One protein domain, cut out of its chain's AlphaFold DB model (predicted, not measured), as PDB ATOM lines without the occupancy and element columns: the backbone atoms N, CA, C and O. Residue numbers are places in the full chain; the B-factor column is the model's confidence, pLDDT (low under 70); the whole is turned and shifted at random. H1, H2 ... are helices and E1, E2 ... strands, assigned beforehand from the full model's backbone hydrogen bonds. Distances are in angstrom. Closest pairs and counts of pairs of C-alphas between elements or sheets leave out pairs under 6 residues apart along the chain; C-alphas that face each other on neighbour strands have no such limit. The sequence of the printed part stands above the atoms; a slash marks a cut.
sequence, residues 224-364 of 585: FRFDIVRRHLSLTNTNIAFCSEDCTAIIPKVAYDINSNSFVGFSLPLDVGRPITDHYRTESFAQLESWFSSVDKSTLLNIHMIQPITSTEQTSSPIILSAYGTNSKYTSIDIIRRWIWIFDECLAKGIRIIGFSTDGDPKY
ATOM      1  N   PHE A 224      29.069  27.096  41.805       95.19
ATOM      2  CA  PHE A 224      29.858  26.587  40.683       95.19
ATOM      3  C   PHE A 224      30.279  25.137  40.930       95.19
ATOM      4  O   PHE A 224      31.101  24.836  41.792       95.19
ATOM      5  N   ARG A 225      29.747  24.218  40.122       94.31
ATOM      6  CA  ARG A 225      29.833  22.767  40.352       94.31
ATOM      7  C   ARG A 225      31.036  22.117  39.662       94.31
ATOM      8  O   ARG A 225      30.897  21.140  38.921       94.31
ATOM      9  N   PHE A 226      32.234  22.641  39.908       95.44
ATOM     10  CA  PHE A 226      33.465  22.210  39.230       95.44
ATOM     11  C   PHE A 226      33.787  20.710  39.395       95.44
ATOM     12  O   PHE A 226      34.309  20.088  38.471       95.44
ATOM     13  N   ASP A 227      33.447  20.094  40.533       93.56
ATOM     14  CA  ASP A 227      33.662  18.652  40.746       93.56
ATOM     15  C   ASP A 227      32.754  17.775  39.878       93.56
ATOM     16  O   ASP A 227      33.162  16.696  39.441       93.56
ATOM     17  N   ILE A 228      31.535  18.241  39.596       91.62
ATOM     18  CA  ILE A 228      30.622  17.541  38.689       91.62
ATOM     19  C   ILE A 228      31.159  17.641  37.260       91.62
ATOM     20  O   ILE A 228      31.197  16.633  36.557       91.62
ATOM     21  N   VAL A 229      31.661  18.816  36.862       93.25
ATOM     22  CA  VAL A 229      32.314  19.005  35.557       93.25
ATOM     23  C   VAL A 229      33.507  18.062  35.399       93.25
ATOM     24  O   VAL A 229      33.612  17.391  34.377       93.25
ATOM     25  N   ARG A 230      34.368  17.941  36.419       94.38
ATOM     26  CA  ARG A 230      35.498  16.995  36.402       94.38
ATOM     27  C   ARG A 230      35.031  15.562  36.174       94.38
ATOM     28  O   ARG A 230      35.560  14.891  35.296       94.38
ATOM     29  N   ARG A 231      34.033  15.104  36.938       91.81
ATOM     30  CA  ARG A 231      33.487  13.747  36.796       91.81
ATOM     31  C   ARG A 231      32.915  13.517  35.397       91.81
ATOM     32  O   ARG A 231      33.183  12.479  34.806       91.81
ATOM     33  N   HIS A 232      32.167  14.486  34.870       90.69
ATOM     34  CA  HIS A 232      31.573  14.419  33.533       90.69
ATOM     35  C   HIS A 232      32.636  14.306  32.438       90.69
ATOM     36  O   HIS A 232      32.550  13.435  31.582       90.69
ATOM     37  N   LEU A 233      33.678  15.135  32.505       90.69
ATOM     38  CA  LEU A 233      34.786  15.113  31.549       90.69
ATOM     39  C   LEU A 233      35.612  13.816  31.626       90.69
ATOM     40  O   LEU A 233      36.034  13.285  30.600       90.69
ATOM     41  N   SER A 234      35.775  13.241  32.822       89.25
ATOM     42  CA  SER A 234      36.382  11.912  32.972       89.25
ATOM     43  C   SER A 234      35.559  10.806  32.301       89.25
ATOM     44  O   SER A 234      36.148   9.894  31.729       89.25
ATOM     45  N   LEU A 235      34.222  10.888  32.321       87.06
ATOM     46  CA  LEU A 235      33.353   9.923  31.629       87.06
ATOM     47  C   LEU A 235      33.439  10.047  30.103       87.06
ATOM     48  O   LEU A 235      33.269   9.057  29.399       87.06
ATOM     49  N   THR A 236      33.722  11.245  29.592       83.56
ATOM     50  CA  THR A 236      33.869  11.513  28.152       83.56
ATOM     51  C   THR A 236      35.316  11.400  27.665       83.56
ATOM     52  O   THR A 236      35.601  11.700  26.508       83.56
ATOM     53  N   ASN A 237      36.228  10.947  28.536       87.00
ATOM     54  CA  ASN A 237      37.654  10.766  28.267       87.00
ATOM     55  C   ASN A 237      38.329  12.008  27.652       87.00
ATOM     56  O   ASN A 237      39.154  11.910  26.744       87.00
ATOM     57  N   THR A 238      37.968  13.197  28.136       90.56
ATOM     58  CA  THR A 238      38.612  14.456  27.749       90.56
ATOM     59  C   THR A 238      38.903  15.302  28.979       90.56
ATOM     60  O   THR A 238      38.248  15.195  30.010       90.56
ATOM     61  N   ASN A 239      39.910  16.159  28.887       93.12
ATOM     62  CA  ASN A 239      40.222  17.172  29.888       93.12
ATOM     63  C   ASN A 239      40.162  18.588  29.302       93.12
ATOM     64  O   ASN A 239      40.575  19.539  29.959       93.12
ATOM     65  N   ILE A 240      39.657  18.735  28.076       93.81
ATOM     66  CA  ILE A 240      39.581  20.001  27.355       93.81
ATOM     67  C   ILE A 240      38.115  20.395  27.213       93.81
ATOM     68  O   ILE A 240      37.274  19.581  26.827       93.81
ATOM     69  N   ALA A 241      37.798  21.654  27.505       95.25
ATOM     70  CA  ALA A 241      36.436  22.146  27.386       95.25
ATOM     71  C   ALA A 241      36.348  23.613  26.944       95.25
ATOM     72  O   ALA A 241      37.309  24.384  27.023       95.25
ATOM     73  N   PHE A 242      35.159  23.991  26.485       95.50
ATOM     74  CA  PHE A 242      34.761  25.360  26.175       95.50
ATOM     75  C   PHE A 242      33.695  25.823  27.170       95.50
ATOM     76  O   PHE A 242      32.847  25.024  27.561       95.50
ATOM     77  N   CYS A 243      33.715  27.091  27.580       97.06
ATOM     78  CA  CYS A 243      32.698  27.645  28.474       97.06
ATOM     79  C   CYS A 243      31.772  28.595  27.712       97.06
ATOM     80  O   CYS A 243      32.248  29.486  27.021       97.06
ATOM     81  N   SER A 244      30.462  28.463  27.875       95.75
ATOM     82  CA  SER A 244      29.475  29.415  27.359       95.75
ATOM     83  C   SER A 244      28.808  30.152  28.511       95.75
ATOM     84  O   SER A 244      28.492  29.533  29.525       95.75
ATOM     85  N   GLU A 245      28.588  31.452  28.353       95.19
ATOM     86  CA  GLU A 245      27.841  32.296  29.285       95.19
ATOM     87  C   GLU A 245      26.738  33.034  28.524       95.19
ATOM     88  O   GLU A 245      27.008  33.655  27.494       95.19
ATOM     89  N   ASP A 246      25.503  32.953  29.021       93.31
ATOM     90  CA  ASP A 246      24.368  33.699  28.476       93.31
ATOM     91  C   ASP A 246      23.294  33.957  29.544       93.31
ATOM     92  O   ASP A 246      23.204  33.252  30.552       93.31
ATOM     93  N   CYS A 247      22.458  34.968  29.310       92.94
ATOM     94  CA  CYS A 247      21.343  35.331  30.175       92.94
ATOM     95  C   CYS A 247      20.006  35.020  29.496       92.94
ATOM     96  O   CYS A 247      19.722  35.532  28.417       92.94
ATOM     97  N   THR A 248      19.123  34.301  30.185       92.94
ATOM     98  CA  THR A 248      17.730  34.122  29.748       92.94
ATOM     99  C   THR A 248      16.772  34.937  30.606       92.94
ATOM    100  O   THR A 248      16.986  35.100  31.805       92.94
ATOM    101  N   ALA A 249      15.689  35.437  30.008       94.19
ATOM    102  CA  ALA A 249      14.607  36.070  30.754       94.19
ATOM    103  C   ALA A 249      13.871  35.047  31.627       94.19
ATOM    104  O   ALA A 249      13.637  33.911  31.208       94.19
ATOM    105  N   ILE A 250      13.494  35.468  32.834       94.81
ATOM    106  CA  ILE A 250      12.713  34.673  33.784       94.81
ATOM    107  C   ILE A 250      11.552  35.493  34.346       94.81
ATOM    108  O   ILE A 250      11.569  36.724  34.331       94.81
ATOM    109  N   ILE A 251      10.540  34.798  34.863       94.12
ATOM    110  CA  ILE A 251       9.431  35.435  35.575       94.12
ATOM    111  C   ILE A 251       9.952  35.904  36.943       94.12
ATOM    112  O   ILE A 251      10.399  35.056  37.719       94.12
ATOM    113  N   PRO A 252       9.875  37.207  37.278       93.88
ATOM    114  CA  PRO A 252      10.387  37.715  38.548       93.88
ATOM    115  C   PRO A 252       9.555  37.194  39.722       93.88
ATOM    116  O   PRO A 252       8.472  37.703  40.024       93.88
ATOM    117  N   LYS A 253      10.061  36.163  40.395       94.19
ATOM    118  CA  LYS A 253       9.404  35.521  41.532       94.19
ATOM    119  C   LYS A 253      10.444  35.153  42.578       94.19
ATOM    120  O   LYS A 253      11.447  34.535  42.250       94.19
ATOM    121  N   VAL A 254      10.155  35.506  43.826       94.12
ATOM    122  CA  VAL A 254      10.927  35.055  44.984       94.12
ATOM    123  C   VAL A 254      10.265  33.797  45.535       94.12
ATOM    124  O   VAL A 254       9.040  33.766  45.692       94.12
ATOM    125  N   ALA A 255      11.055  32.764  45.793       93.00
ATOM    126  CA  ALA A 255      10.614  31.509  46.385       93.00
ATOM    127  C   ALA A 255      11.509  31.153  47.573       93.00
ATOM    128  O   ALA A 255      12.706  31.428  47.562       93.00
ATOM    129  N   TYR A 256      10.915  30.549  48.597       92.00
ATOM    130  CA  TYR A 256      11.662  29.986  49.714       92.00
ATOM    131  C   TYR A 256      12.150  28.585  49.337       92.00
ATOM    132  O   TYR A 256      11.348  27.747  48.920       92.00
ATOM    133  N   ASP A 257      13.449  28.346  49.481       87.81
ATOM    134  CA  ASP A 257      14.052  27.026  49.368       87.81
ATOM    135  C   ASP A 257      14.244  26.428  50.766       87.81
ATOM    136  O   ASP A 257      15.072  26.882  51.560       87.81
ATOM    137  N   ILE A 258      13.476  25.375  51.045       84.75
ATOM    138  CA  ILE A 258      13.494  24.665  52.325       84.75
ATOM    139  C   ILE A 258      14.833  23.969  52.591       84.75
ATOM    140  O   ILE A 258      15.233  23.854  53.747       84.75
ATOM    141  N   ASN A 259      15.544  23.539  51.545       80.31
ATOM    142  CA  ASN A 259      16.760  22.742  51.693       80.31
ATOM    143  C   ASN A 259      17.959  23.600  52.111       80.31
ATOM    144  O   ASN A 259      18.794  23.170  52.907       80.31
ATOM    145  N   SER A 260      18.051  24.823  51.583       81.06
ATOM    146  CA  SER A 260      19.097  25.788  51.943       81.06
ATOM    147  C   SER A 260      18.680  26.771  53.042       81.06
ATOM    148  O   SER A 260      19.536  27.506  53.542       81.06
ATOM    149  N   ASN A 261      17.400  26.776  53.438       86.75
ATOM    150  CA  ASN A 261      16.799  27.806  54.289       86.75
ATOM    151  C   ASN A 261      17.114  29.220  53.759       86.75
ATOM    152  O   ASN A 261      17.634  30.081  54.472       86.75
ATOM    153  N   SER A 262      16.880  29.431  52.464       90.62
ATOM    154  CA  SER A 262      17.197  30.687  51.781       90.62
ATOM    155  C   SER A 262      16.090  31.121  50.827       90.62
ATOM    156  O   SER A 262      15.195  30.346  50.482       90.62
ATOM    157  N   PHE A 263      16.134  32.384  50.411       93.12
ATOM    158  CA  PHE A 263      15.199  32.940  49.442       93.12
ATOM    159  C   PHE A 263      15.869  33.099  48.075       93.12
ATOM    160  O   PHE A 263      16.811  33.873  47.919       93.12
ATOM    161  N   VAL A 264      15.337  32.397  47.077       92.31
ATOM    162  CA  VAL A 264      15.813  32.381  45.687       92.31
ATOM    163  C   VAL A 264      14.960  33.320  44.841       92.31
ATOM    164  O   VAL A 264      13.742  33.388  45.021       92.31
ATOM    165  N   GLY A 265      15.575  34.031  43.893       92.44
ATOM    166  CA  GLY A 265      14.869  34.889  42.928       92.44
ATOM    167  C   GLY A 265      15.054  36.397  43.126       92.44
ATOM    168  O   GLY A 265      14.573  37.194  42.315       92.44
ATOM    169  N   PHE A 266      15.793  36.809  44.155       95.31
ATOM    170  CA  PHE A 266      16.406  38.138  44.200       95.31
ATOM    171  C   PHE A 266      17.624  38.203  43.268       95.31
ATOM    172  O   PHE A 266      18.175  37.174  42.879       95.31
ATOM    173  N   SER A 267      18.040  39.407  42.874       94.81
ATOM    174  CA  SER A 267      19.274  39.590  42.096       94.81
ATOM    175  C   SER A 267      20.488  39.340  42.979       94.81
ATOM    176  O   SER A 267      20.735  40.132  43.885       94.81
ATOM    177  N   LEU A 268      21.268  38.288  42.709       94.62
ATOM    178  CA  LEU A 268      22.426  37.988  43.550       94.62
ATOM    179  C   LEU A 268      23.479  39.100  43.467       94.62
ATOM    180  O   LEU A 268      23.865  39.503  42.359       94.62
ATOM    181  N   PRO A 269      24.003  39.565  44.615       94.06
ATOM    182  CA  PRO A 269      25.158  40.441  44.616       94.06
ATOM    183  C   PRO A 269      26.384  39.689  44.098       94.06
ATOM    184  O   PRO A 269      26.527  38.476  44.279       94.06
ATOM    185  N   LEU A 270      27.276  40.438  43.451       94.31
ATOM    186  CA  LEU A 270      28.519  39.903  42.918       94.31
ATOM    187  C   LEU A 270      29.719  40.417  43.716       94.31
ATOM    188  O   LEU A 270      29.875  41.624  43.885       94.31
ATOM    189  N   ASP A 271      30.610  39.510  44.105       93.69
ATOM    190  CA  ASP A 271      31.938  39.811  44.632       93.69
ATOM    191  C   ASP A 271      33.009  39.502  43.575       93.69
ATOM    192  O   ASP A 271      33.227  38.349  43.186       93.69
ATOM    193  N   VAL A 272      33.670  40.547  43.063       89.69
ATOM    194  CA  VAL A 272      34.697  40.434  42.005       89.69
ATOM    195  C   VAL A 272      34.149  39.680  40.772       89.69
ATOM    196  O   VAL A 272      34.842  38.908  40.116       89.69
ATOM    197  N   GLY A 273      32.869  39.903  40.458       90.38
ATOM    198  CA  GLY A 273      32.150  39.247  39.366       90.38
ATOM    199  C   GLY A 273      31.614  37.848  39.671       90.38
ATOM    200  O   GLY A 273      31.010  37.240  38.794       90.38
ATOM    201  N   ARG A 274      31.766  37.329  40.888       93.75
ATOM    202  CA  ARG A 274      31.241  36.015  41.284       93.75
ATOM    203  C   ARG A 274      29.964  36.185  42.105       93.75
ATOM    204  O   ARG A 274      29.951  37.071  42.953       93.75
ATOM    205  N   PRO A 275      28.910  35.386  41.889       94.56
ATOM    206  CA  PRO A 275      27.732  35.426  42.750       94.56
ATOM    207  C   PRO A 275      28.095  35.027  44.184       94.56
ATOM    208  O   PRO A 275      28.886  34.108  44.396       94.56
ATOM    209  N   ILE A 276      27.515  35.717  45.164       93.94
ATOM    210  CA  ILE A 276      27.641  35.350  46.577       93.94
ATOM    211  C   ILE A 276      26.539  34.336  46.900       93.94
ATOM    212  O   ILE A 276      25.372  34.701  47.033       93.94
ATOM    213  N   THR A 277      26.906  33.058  46.997       91.25
ATOM    214  CA  THR A 277      25.983  31.964  47.343       91.25
ATOM    215  C   THR A 277      25.372  32.163  48.726       91.25
ATOM    216  O   THR A 277      26.033  32.690  49.621       91.25
ATOM    217  N   ASP A 278      24.130  31.715  48.911       89.31
ATOM    218  CA  ASP A 278      23.396  31.771  50.185       89.31
ATOM    219  C   ASP A 278      23.274  33.192  50.792       89.31
ATOM    220  O   ASP A 278      23.019  33.343  51.986       89.31
ATOM    221  N   HIS A 279      23.424  34.255  49.985       93.12
ATOM    222  CA  HIS A 279      23.375  35.641  50.472       93.12
ATOM    223  C   HIS A 279      22.033  36.002  51.128       93.12
ATOM    224  O   HIS A 279      22.000  36.721  52.124       93.12
ATOM    225  N   TYR A 280      20.928  35.476  50.591       94.00
ATOM    226  CA  TYR A 280      19.570  35.718  51.084       94.00
ATOM    227  C   TYR A 280      19.093  34.639  52.065       94.00
ATOM    228  O   TYR A 280      17.934  34.219  52.048       94.00
ATOM    229  N   ARG A 281      19.998  34.171  52.927       93.69
ATOM    230  CA  ARG A 281      19.679  33.314  54.071       93.69
ATOM    231  C   ARG A 281      19.442  34.176  55.305       93.69
ATOM    232  O   ARG A 281      20.297  34.974  55.682       93.69
ATOM    233  N   THR A 282      18.289  34.019  55.945       90.44
ATOM    234  CA  THR A 282      17.966  34.738  57.183       90.44
ATOM    235  C   THR A 282      16.962  33.972  58.030       90.44
ATOM    236  O   THR A 282      16.108  33.265  57.505       90.44
ATOM    237  N   GLU A 283      17.045  34.164  59.343       90.81
ATOM    238  CA  GLU A 283      16.028  33.746  60.317       90.81
ATOM    239  C   GLU A 283      15.216  34.953  60.838       90.81
ATOM    240  O   GLU A 283      14.339  34.805  61.685       90.81
ATOM    241  N   SER A 284      15.490  36.166  60.336       92.94
ATOM    242  CA  SER A 284      14.861  37.415  60.774       92.94
ATOM    243  C   SER A 284      13.810  37.903  59.779       92.94
ATOM    244  O   SER A 284      14.122  38.255  58.639       92.94
ATOM    245  N   PHE A 285      12.564  38.025  60.243       92.50
ATOM    246  CA  PHE A 285      11.480  38.607  59.449       92.50
ATOM    247  C   PHE A 285      11.770  40.060  59.038       92.50
ATOM    248  O   PHE A 285      11.501  40.434  57.902       92.50
ATOM    249  N   ALA A 286      12.388  40.862  59.912       95.06
ATOM    250  CA  ALA A 286      12.723  42.254  59.603       95.06
ATOM    251  C   ALA A 286      13.760  42.365  58.470       95.06
ATOM    252  O   ALA A 286      13.676  43.248  57.615       95.06
ATOM    253  N   GLN A 287      14.731  41.445  58.429       94.06
ATOM    254  CA  GLN A 287      15.699  41.388  57.332       94.06
ATOM    255  C   GLN A 287      15.023  40.964  56.023       94.06
ATOM    256  O   GLN A 287      15.286  41.555  54.977       94.06
ATOM    257  N   LEU A 288      14.116  39.987  56.091       92.75
ATOM    258  CA  LEU A 288      13.324  39.561  54.944       92.75
ATOM    259  C   LEU A 288      12.472  40.710  54.382       92.75
ATOM    260  O   LEU A 288      12.514  40.978  53.182       92.75
ATOM    261  N   GLU A 289      11.743  41.423  55.240       94.81
ATOM    262  CA  GLU A 289      10.932  42.592  54.875       94.81
ATOM    263  C   GLU A 289      11.782  43.696  54.228       94.81
ATOM    264  O   GLU A 289      11.401  44.270  53.198       94.81
ATOM    265  N   SER A 290      12.979  43.935  54.772       95.75
ATOM    266  CA  SER A 290      13.950  44.862  54.193       95.75
ATOM    267  C   SER A 290      14.345  44.453  52.772       95.75
ATOM    268  O   SER A 290      14.326  45.297  51.872       95.75
ATOM    269  N   TRP A 291      14.633  43.173  52.519       95.25
ATOM    270  CA  TRP A 291      14.980  42.694  51.177       95.25
ATOM    271  C   TRP A 291      13.833  42.828  50.183       95.25
ATOM    272  O   TRP A 291      14.042  43.335  49.084       95.25
ATOM    273  N   PHE A 292      12.609  42.461  50.570       94.44
ATOM    274  CA  PHE A 292      11.434  42.618  49.705       94.44
ATOM    275  C   PHE A 292      11.160  44.078  49.317       94.44
ATOM    276  O   PHE A 292      10.597  44.322  48.250       94.44
ATOM    277  N   SER A 293      11.579  45.026  50.158       94.12
ATOM    278  CA  SER A 293      11.391  46.461  49.932       94.12
ATOM    279  C   SER A 293      12.541  47.123  49.166       94.12
ATOM    280  O   SER A 293      12.325  48.141  48.513       94.12
ATOM    281  N   SER A 294      13.761  46.583  49.258       92.75
ATOM    282  CA  SER A 294      14.983  47.264  48.793       92.75
ATOM    283  C   SER A 294      15.762  46.535  47.696       92.75
ATOM    284  O   SER A 294      16.583  47.159  47.024       92.75
ATOM    285  N   VAL A 295      15.528  45.236  47.497       94.25
ATOM    286  CA  VAL A 295      16.299  44.405  46.568       94.25
ATOM    287  C   VAL A 295      15.494  44.114  45.307       94.25
ATOM    288  O   VAL A 295      14.366  43.624  45.353       94.25
ATOM    289  N   ASP A 296      16.119  44.354  44.153       93.44
ATOM    290  CA  ASP A 296      15.536  44.027  42.856       93.44
ATOM    291  C   ASP A 296      15.324  42.513  42.711       93.44
ATOM    292  O   ASP A 296      16.259  41.710  42.828       93.44
ATOM    293  N   LYS A 297      14.102  42.118  42.343       95.25
ATOM    294  CA  LYS A 297      13.823  40.755  41.873       95.25
ATOM    295  C   LYS A 297      14.577  40.491  40.572       95.25
ATOM    296  O   LYS A 297      14.673  41.367  39.711       95.25
ATOM    297  N   SER A 298      15.076  39.273  40.413       95.44
ATOM    298  CA  SER A 298      15.762  38.854  39.196       95.44
ATOM    299  C   SER A 298      14.792  38.782  38.022       95.44
ATOM    300  O   SER A 298      13.769  38.104  38.084       95.44
ATOM    301  N   THR A 299      15.130  39.473  36.936       95.25
ATOM    302  CA  THR A 299      14.424  39.384  35.646       95.25
ATOM    303  C   THR A 299      15.175  38.509  34.646       95.25
ATOM    304  O   THR A 299      14.622  38.118  33.617       95.25
ATOM    305  N   LEU A 300      16.436  38.194  34.949       95.44
ATOM    306  CA  LEU A 300      17.323  37.390  34.125       95.44
ATOM    307  C   LEU A 300      17.968  36.291  34.972       95.44
ATOM    308  O   LEU A 300      18.302  36.508  36.136       95.44
ATOM    309  N   LEU A 301      18.186  35.134  34.360       95.62
ATOM    310  CA  LEU A 301      18.986  34.035  34.885       95.62
ATOM    311  C   LEU A 301      20.269  33.954  34.058       95.62
ATOM    312  O   LEU A 301      20.201  33.678  32.860       95.62
ATOM    313  N   ASN A 302      21.420  34.210  34.681       95.50
ATOM    314  CA  ASN A 302      22.717  34.031  34.032       95.50
ATOM    315  C   ASN A 302      23.152  32.571  34.170       95.50
ATOM    316  O   ASN A 302      23.176  32.049  35.286       95.50
ATOM    317  N   ILE A 303      23.502  31.922  33.063       96.12
ATOM    318  CA  ILE A 303      23.829  30.494  33.001       96.12
ATOM    319  C   ILE A 303      25.235  30.322  32.437       96.12
ATOM    320  O   ILE A 303      25.588  30.902  31.414       96.12
ATOM    321  N   HIS A 304      26.017  29.469  33.093       96.75
ATOM    322  CA  HIS A 304      27.340  29.053  32.647       96.75
ATOM    323  C   HIS A 304      27.283  27.580  32.268       96.75
ATOM    324  O   HIS A 304      26.918  26.736  33.090       96.75
ATOM    325  N   MET A 305      27.667  27.259  31.039       96.62
ATOM    326  CA  MET A 305      27.711  25.892  30.532       96.62
ATOM    327  C   MET A 305      29.128  25.513  30.128       96.62
ATOM    328  O   MET A 305      29.865  26.330  29.588       96.62
ATOM    329  N   ILE A 306      29.496  24.257  30.354       96.06
ATOM    330  CA  ILE A 306      30.759  23.675  29.912       96.06
ATOM    331  C   ILE A 306      30.456  22.651  28.824       96.06
ATOM    332  O   ILE A 306      29.734  21.683  29.053       96.06
ATOM    333  N   GLN A 307      31.028  22.866  27.645       94.00
ATOM    334  CA  GLN A 307      30.975  21.952  26.515       94.00
ATOM    335  C   GLN A 307      32.299  21.176  26.446       94.00
ATOM    336  O   GLN A 307      33.340  21.790  26.189       94.00
ATOM    337  N   PRO A 308      32.293  19.848  26.662       93.12
ATOM    338  CA  PRO A 308      33.469  19.020  26.422       93.12
ATOM    339  C   PRO A 308      33.922  19.125  24.965       93.12
ATOM    340  O   PRO A 308      33.088  19.132  24.054       93.12
ATOM    341  N   ILE A 309      35.236  19.176  24.756       89.62
ATOM    342  CA  ILE A 309      35.843  19.097  23.428       89.62
ATOM    343  C   ILE A 309      36.418  17.697  23.277       89.62
ATOM    344  O   ILE A 309      37.376  17.327  23.958       89.62
ATOM    345  N   THR A 310      35.794  16.913  22.407       81.94
ATOM    346  CA  THR A 310      36.169  15.532  22.108       81.94
ATOM    347  C   THR A 310      36.781  15.452  20.715       81.94
ATOM    348  O   THR A 310      36.449  16.233  19.827       81.94
ATOM    349  N   SER A 311      37.711  14.516  20.524       66.56
ATOM    350  CA  SER A 311      38.302  14.224  19.211       66.56
ATOM    351  C   SER A 311      37.400  13.353  18.331       66.56
ATOM    352  O   SER A 311      37.687  13.171  17.153       66.56
ATOM    353  N   THR A 312      36.340  12.779  18.904       60.78
ATOM    354  CA  THR A 312      35.364  11.936  18.215       60.78
ATOM    355  C   THR A 312      34.206  12.781  17.685       60.78
ATOM    356  O   THR A 312      33.792  13.747  18.324       60.78
ATOM    357  N   GLU A 313      33.637  12.392  16.539       58.91
ATOM    358  CA  GLU A 313      32.457  13.049  15.939       58.91
ATOM    359  C   GLU A 313      31.213  13.017  16.849       58.91
ATOM    360  O   GLU A 313      30.252  13.760  16.642       58.91
ATOM    361  N   GLN A 314      31.233  12.188  17.895       60.09
ATOM    362  CA  GLN A 314      30.220  12.183  18.938       60.09
ATOM    363  C   GLN A 314      30.411  13.377  19.877       60.09
ATOM    364  O   GLN A 314      31.262  13.386  20.769       60.09
ATOM    365  N   THR A 315      29.565  14.389  19.695       64.31
ATOM    366  CA  THR A 315      29.457  15.514  20.620       64.31
ATOM    367  C   THR A 315      28.963  15.021  21.976       64.31
ATOM    368  O   THR A 315      27.842  14.524  22.088       64.31
ATOM    369  N   SER A 316      29.776  15.187  23.016       78.88
ATOM    370  CA  SER A 316      29.323  14.970  24.391       78.88
ATOM    371  C   SER A 316      28.338  16.057  24.819       78.88
ATOM    372  O   SER A 316      28.503  17.221  24.449       78.88
ATOM    373  N   SER A 317      27.345  15.698  25.634       86.44
ATOM    374  CA  SER A 317      26.370  16.663  26.151       86.44
ATOM    375  C   SER A 317      27.050  17.743  27.006       86.44
ATOM    376  O   SER A 317      27.930  17.413  27.815       86.44
ATOM    377  N   PRO A 318      26.649  19.018  26.866       91.81
ATOM    378  CA  PRO A 318      27.133  20.086  27.727       91.81
ATOM    379  C   PRO A 318      26.616  19.910  29.157       91.81
ATOM    380  O   PRO A 318      25.566  19.310  29.390       91.81
ATOM    381  N   ILE A 319      27.340  20.478  30.118       92.94
ATOM    382  CA  ILE A 319      26.982  20.448  31.536       92.94
ATOM    383  C   ILE A 319      26.840  21.864  32.095       92.94
ATOM    384  O   ILE A 319      27.645  22.746  31.800       92.94
ATOM    385  N   ILE A 320      25.821  22.095  32.922       94.62
ATOM    386  CA  ILE A 320      25.627  23.384  33.597       94.62
ATOM    387  C   ILE A 320      26.635  23.504  34.742       94.62
ATOM    388  O   ILE A 320      26.593  22.726  35.699       94.62
ATOM    389  N   LEU A 321      27.508  24.503  34.665       96.06
ATOM    390  CA  LEU A 321      28.481  24.823  35.703       96.06
ATOM    391  C   LEU A 321      27.845  25.617  36.847       96.06
ATOM    392  O   LEU A 321      28.059  25.267  38.005       96.06
ATOM    393  N   SER A 322      27.075  26.659  36.526       95.69
ATOM    394  CA  SER A 322      26.413  27.532  37.503       95.69
ATOM    395  C   SER A 322      25.231  28.267  36.877       95.69
ATOM    396  O   SER A 322      25.262  28.571  35.681       95.69
ATOM    397  N   ALA A 323      24.225  28.598  37.685       95.25
ATOM    398  CA  ALA A 323      23.143  29.496  37.306       95.25
ATOM    399  C   ALA A 323      22.734  30.393  38.486       95.25
ATOM    400  O   ALA A 323      22.698  29.929  39.627       95.25
ATOM    401  N   TYR A 324      22.438  31.669  38.225       95.19
ATOM    402  CA  TYR A 324      21.975  32.608  39.256       95.19
ATOM    403  C   TYR A 324      21.165  33.776  38.701       95.19
ATOM    404  O   TYR A 324      21.380  34.227  37.569       95.19
ATOM    405  N   GLY A 325      20.243  34.283  39.518       95.19
ATOM    406  CA  GLY A 325      19.450  35.460  39.216       95.19
ATOM    407  C   GLY A 325      20.286  36.741  39.154       95.19
ATOM    408  O   GLY A 325      21.165  36.987  39.982       95.19
ATOM    409  N   THR A 326      20.025  37.583  38.155       94.00
ATOM    410  CA  THR A 326      20.714  38.861  37.968       94.00
ATOM    411  C   THR A 326      19.789  39.941  37.407       94.00
ATOM    412  O   THR A 326      18.805  39.669  36.721       94.00
ATOM    413  N   ASN A 327      20.162  41.198  37.641       88.94
ATOM    414  CA  ASN A 327      19.588  42.389  37.010       88.94
ATOM    415  C   ASN A 327      20.509  42.984  35.925       88.94
ATOM    416  O   ASN A 327      20.291  44.106  35.471       88.94
ATOM    417  N   SER A 328      21.561  42.260  35.512       87.44
ATOM    418  CA  SER A 328      22.501  42.681  34.461       87.44
ATOM    419  C   SER A 328      23.309  43.955  34.784       87.44
ATOM    420  O   SER A 328      23.932  44.532  33.890       87.44
ATOM    421  N   LYS A 329      23.378  44.395  36.052       88.69
ATOM    422  CA  LYS A 329      24.130  45.603  36.467       88.69
ATOM    423  C   LYS A 329      25.659  45.412  36.571       88.69
ATOM    424  O   LYS A 329      26.360  46.329  36.984       88.69
ATOM    425  N   TYR A 330      26.197  44.254  36.183       91.19
ATOM    426  CA  TYR A 330      27.639  43.968  36.208       91.19
ATOM    427  C   TYR A 330      28.403  44.572  35.020       91.19
ATOM    428  O   TYR A 330      27.838  44.850  33.960       91.19
ATOM    429  N   THR A 331      29.715  44.748  35.178       93.75
ATOM    430  CA  THR A 331      30.592  45.365  34.174       93.75
ATOM    431  C   THR A 331      31.377  44.337  33.356       93.75
ATOM    432  O   THR A 331      31.500  43.170  33.723       93.75
ATOM    433  N   SER A 332      32.010  44.782  32.265       93.75
ATOM    434  CA  SER A 332      32.959  43.948  31.513       93.75
ATOM    435  C   SER A 332      34.141  43.457  32.349       93.75
ATOM    436  O   SER A 332      34.702  42.417  32.033       93.75
ATOM    437  N   ILE A 333      34.546  44.191  33.392       93.25
ATOM    438  CA  ILE A 333      35.654  43.777  34.263       93.25
ATOM    439  C   ILE A 333      35.219  42.632  35.180       93.25
ATOM    440  O   ILE A 333      35.995  41.703  35.392       93.25
ATOM    441  N   ASP A 334      33.976  42.661  35.660       94.75
ATOM    442  CA  ASP A 334      33.391  41.582  36.464       94.75
ATOM    443  C   ASP A 334      33.309  40.277  35.665       94.75
ATOM    444  O   ASP A 334      33.708  39.227  36.160       94.75
ATOM    445  N   ILE A 335      32.901  40.363  34.394       95.38
ATOM    446  CA  ILE A 335      32.886  39.228  33.455       95.38
ATOM    447  C   ILE A 335      34.292  38.629  33.307       95.38
ATOM    448  O   ILE A 335      34.476  37.426  33.463       95.38
ATOM    449  N   ILE A 336      35.309  39.464  33.061       94.75
ATOM    450  CA  ILE A 336      36.695  38.997  32.892       94.75
ATOM    451  C   ILE A 336      37.195  38.310  34.161       94.75
ATOM    452  O   ILE A 336      37.796  37.242  34.086       94.75
ATOM    453  N   ARG A 337      36.961  38.912  35.330       95.00
ATOM    454  CA  ARG A 337      37.363  38.335  36.618       95.00
ATOM    455  C   ARG A 337      36.716  36.972  36.844       95.00
ATOM    456  O   ARG A 337      37.416  36.033  37.214       95.00
ATOM    457  N   ARG A 338      35.425  36.849  36.533       96.25
ATOM    458  CA  ARG A 338      34.686  35.585  36.581       96.25
ATOM    459  C   ARG A 338      35.265  34.541  35.625       96.25
ATOM    460  O   ARG A 338      35.530  33.428  36.062       96.25
ATOM    461  N   TRP A 339      35.529  34.884  34.364       96.81
ATOM    462  CA  TRP A 339      36.134  33.961  33.389       96.81
ATOM    463  C   TRP A 339      37.509  33.460  33.824       96.81
ATOM    464  O   TRP A 339      37.804  32.273  33.714       96.81
ATOM    465  N   ILE A 340      38.348  34.355  34.345       95.31
ATOM    466  CA  ILE A 340      39.672  33.992  34.848       95.31
ATOM    467  C   ILE A 340      39.569  33.073  36.067       95.31
ATOM    468  O   ILE A 340      40.289  32.083  36.134       95.31
ATOM    469  N   TRP A 341      38.646  33.349  36.986       96.19
ATOM    470  CA  TRP A 341      38.407  32.477  38.132       96.19
ATOM    471  C   TRP A 341      37.897  31.090  37.707       96.19
ATOM    472  O   TRP A 341      38.451  30.090  38.148       96.19
ATOM    473  N   ILE A 342      36.927  31.013  36.785       97.62
ATOM    474  CA  ILE A 342      36.454  29.739  36.211       97.62
ATOM    475  C   ILE A 342      37.617  28.964  35.582       97.62
ATOM    476  O   ILE A 342      37.744  27.760  35.795       97.62
ATOM    477  N   PHE A 343      38.475  29.646  34.818       97.12
ATOM    478  CA  PHE A 343      39.656  29.038  34.214       97.12
ATOM    479  C   PHE A 343      40.601  28.458  35.278       97.12
ATOM    480  O   PHE A 343      41.007  27.305  35.150       97.12
ATOM    481  N   ASP A 344      40.926  29.233  36.316       96.12
ATOM    482  CA  ASP A 344      41.865  28.833  37.370       96.12
ATOM    483  C   ASP A 344      41.316  27.645  38.197       96.12
ATOM    484  O   ASP A 344      42.038  26.674  38.428       96.12
ATOM    485  N   GLU A 345      40.025  27.653  38.555       97.62
ATOM    486  CA  GLU A 345      39.355  26.551  39.273       97.62
ATOM    487  C   GLU A 345      39.282  25.261  38.446       97.62
ATOM    488  O   GLU A 345      39.561  24.164  38.941       97.62
ATOM    489  N   CYS A 346      38.935  25.370  37.160       97.44
ATOM    490  CA  CYS A 346      38.953  24.228  36.250       97.44
ATOM    491  C   CYS A 346      40.369  23.658  36.115       97.44
ATOM    492  O   CYS A 346      40.556  22.440  36.195       97.44
ATOM    493  N   LEU A 347      41.370  24.526  35.968       96.94
ATOM    494  CA  LEU A 347      42.756  24.113  35.803       96.94
ATOM    495  C   LEU A 347      43.293  23.393  37.042       96.94
ATOM    496  O   LEU A 347      43.942  22.358  36.901       96.94
ATOM    497  N   ALA A 348      42.958  23.873  38.243       97.25
ATOM    498  CA  ALA A 348      43.291  23.209  39.504       97.25
ATOM    499  C   ALA A 348      42.710  21.785  39.601       97.25
ATOM    500  O   ALA A 348      43.252  20.929  40.300       97.25
ATOM    501  N   LYS A 349      41.633  21.498  38.860       96.31
ATOM    502  CA  LYS A 349      41.016  20.168  38.749       96.31
ATOM    503  C   LYS A 349      41.491  19.363  37.534       96.31
ATOM    504  O   LYS A 349      40.917  18.313  37.244       96.31
ATOM    505  N   GLY A 350      42.536  19.825  36.846       95.81
ATOM    506  CA  GLY A 350      43.116  19.171  35.673       95.81
ATOM    507  C   GLY A 350      42.323  19.383  34.382       95.81
ATOM    508  O   GLY A 350      42.518  18.629  33.433       95.81
ATOM    509  N   ILE A 351      41.432  20.378  34.337       96.19
ATOM    510  CA  ILE A 351      40.588  20.687  33.179       96.19
ATOM    511  C   ILE A 351      41.108  21.948  32.496       96.19
ATOM    512  O   ILE A 351      41.197  23.014  33.105       96.19
ATOM    513  N   ARG A 352      41.387  21.864  31.198       95.88
ATOM    514  CA  ARG A 352      41.781  23.009  30.386       95.88
ATOM    515  C   ARG A 352      40.575  23.642  29.698       95.88
ATOM    516  O   ARG A 352      40.070  23.118  28.707       95.88
ATOM    517  N   ILE A 353      40.185  24.831  30.155       96.56
ATOM    518  CA  ILE A 353      39.274  25.694  29.393       96.56
ATOM    519  C   ILE A 353      40.058  26.378  28.269       96.56
ATOM    520  O   ILE A 353      41.042  27.076  28.528       96.56
ATOM    521  N   ILE A 354      39.650  26.172  27.015       95.06
ATOM    522  CA  ILE A 354      40.323  26.791  25.859       95.06
ATOM    523  C   ILE A 354      39.735  28.151  25.490       95.06
ATOM    524  O   ILE A 354      40.403  28.948  24.835       95.06
ATOM    525  N   GLY A 355      38.498  28.434  25.896       95.75
ATOM    526  CA  GLY A 355      37.836  29.678  25.545       95.75
ATOM    527  C   GLY A 355      36.441  29.849  26.127       95.75
ATOM    528  O   GLY A 355      35.891  28.934  26.742       95.75
ATOM    529  N   PHE A 356      35.920  31.058  25.917       96.62
ATOM    530  CA  PHE A 356      34.601  31.502  26.353       96.62
ATOM    531  C   PHE A 356      33.730  31.938  25.171       96.62
ATOM    532  O   PHE A 356      34.212  32.620  24.259       96.62
ATOM    533  N   SER A 357      32.447  31.583  25.190       95.31
ATOM    534  CA  SER A 357      31.444  32.018  24.213       95.31
ATOM    535  C   SER A 357      30.272  32.724  24.861       95.31
ATOM    536  O   SER A 357      29.870  32.386  25.966       95.31
ATOM    537  N   THR A 358      29.741  33.726  24.167       94.25
ATOM    538  CA  THR A 358      28.612  34.549  24.627       94.25
ATOM    539  C   THR A 358      27.951  35.233  23.428       94.25
ATOM    540  O   THR A 358      28.546  35.333  22.347       94.25
ATOM    541  N   ASP A 359      26.735  35.744  23.618       86.19
ATOM    542  CA  ASP A 359      26.103  36.669  22.677       86.19
ATOM    543  C   ASP A 359      26.881  38.005  22.597       86.19
ATOM    544  O   ASP A 359      27.776  38.319  23.388       86.19
ATOM    545  N   GLY A 360      26.553  38.815  21.596       81.75
ATOM    546  CA  GLY A 360      27.105  40.131  21.335       81.75
ATOM    547  C   GLY A 360      26.486  41.269  22.139       81.75
ATOM    548  O   GLY A 360      26.284  42.334  21.547       81.75
ATOM    549  N   ASP A 361      26.188  41.075  23.427       87.88
ATOM    550  CA  ASP A 361      25.927  42.192  24.347       87.88
ATOM    551  C   ASP A 361      27.182  43.089  24.417       87.88
ATOM    552  O   ASP A 361      28.312  42.580  24.461       87.88
ATOM    553  N   PRO A 362      27.041  44.427  24.443       90.69
ATOM    554  CA  PRO A 362      28.181  45.338  24.508       90.69
ATOM    555  C   PRO A 362      29.175  45.051  25.646       90.69
ATOM    556  O   PRO A 362      30.383  45.228  25.457       90.69
ATOM    557  N   LYS A 363      28.702  44.599  26.816       92.94
ATOM    558  CA  LYS A 363      29.544  44.295  27.981       92.94
ATOM    559  C   LYS A 363      30.407  43.063  27.740       92.94
ATOM    560  O   LYS A 363      31.608  43.123  28.021       92.94
ATOM    561  N   TYR A 364      29.829  42.008  27.168       93.50
ATOM    562  CA  TYR A 364      30.537  40.794  26.770       93.50
ATOM    563  C   TYR A 364      31.518  41.064  25.626       93.50
ATOM    564  O   TYR A 364      32.696  40.725  25.732       93.50
TER     565      TYR A 364
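AT A GLANCE: This is residues 224 to 364 of the 585 residues of the protein "Hypothetical protein" of Rotaria sp. Silwood2 (UniProt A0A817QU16). A long, strongly twisted sheet of four strands, E5, E4, E1 and E6, has H3 and H1 over one face, and beyond one end of the sheet lies a second, smaller part, the little hairpin E2 and E3 with H2. The long link between E3 and H2 folds back from that part toward the middle of the domain, while the turn from E4 to E5 lies at the opposite end. The printed part has 141 residues, with three named helices and six named strands in the order H1 E1 E2 E3 H2 E4 E5 H3 E6; the class is mixed, helices and strands. The large sheet is mixed, in the order E5, E4, E1, E6, and the whole is compact, with a radius of gyration of the C-alphas of 16.8 A, yet elongated, spanning 55 by 36 by 26 A.

IN THESE COORDINATES: Find C-alpha 240 at (39.581, 20.001, 27.355); from there E1, residues 240 to 249, runs 29.9 A. Beside it are E4, residues 300 to 308, 25.6 A, and E6, residues 352 to 358, ending at C-alpha 358 at (28.612, 34.549, 24.627). E5 is residues 319 to 326, 20.5 A. H3, residues 332 to 348, covers 24.5 A, and H1, residues 226 to 235, begins at C-alpha 226 at (33.465, 22.210, 39.230). The remaining elements are E2, residues 255 to 257, E3, residues 262 to 264, and H2, residues 285 to 294.

HOW THE PARTS SIT: Look first at E4 and E1, antiparallel at 161 degrees, with N 244 and O 305 2.8 A apart. E5 and E4 form an antiparallel hairpin, with N 302 and O 324 at 2.9 A. E6 is parallel to E1, with N 243 and O 355 at 3.0 A. H1 and H3 on one face make two layers, helices over a sheet. H3 lies over E1 and E6 at a height of 9.4 A; its closest C-alphas to E6 are those of Phe 343 and Ile 353, 5.9 A. E5, H3 and E6 form a split strand-helix-strand unit, two strands running the same way with E4 and E1 between them, and its crossover is right-handed. H1 lies over E4, slantwise at 34 degrees on the local plane. H1 and H3 are close but not clearly touching; their closest C-alphas, Phe 226 and Cys 346, are 6.6 A apart. E2 and E3 are an antiparallel hairpin, with N 257 and O 262 at 2.8 A. H2 is not on the large sheet. In H1, H2 and H3 every O i to N i+4 pair is within hydrogen-bond range.

THE WHOLE: The two C-alphas farthest apart, Ala 286 and Glu 313, are 56.1 A apart. The printed part has no cut. The link from E3 to H2, 20 residues, is long. Look for low confidence at residues 311 to 315, under 70; the mean pLDDT of the printed part is 91.9.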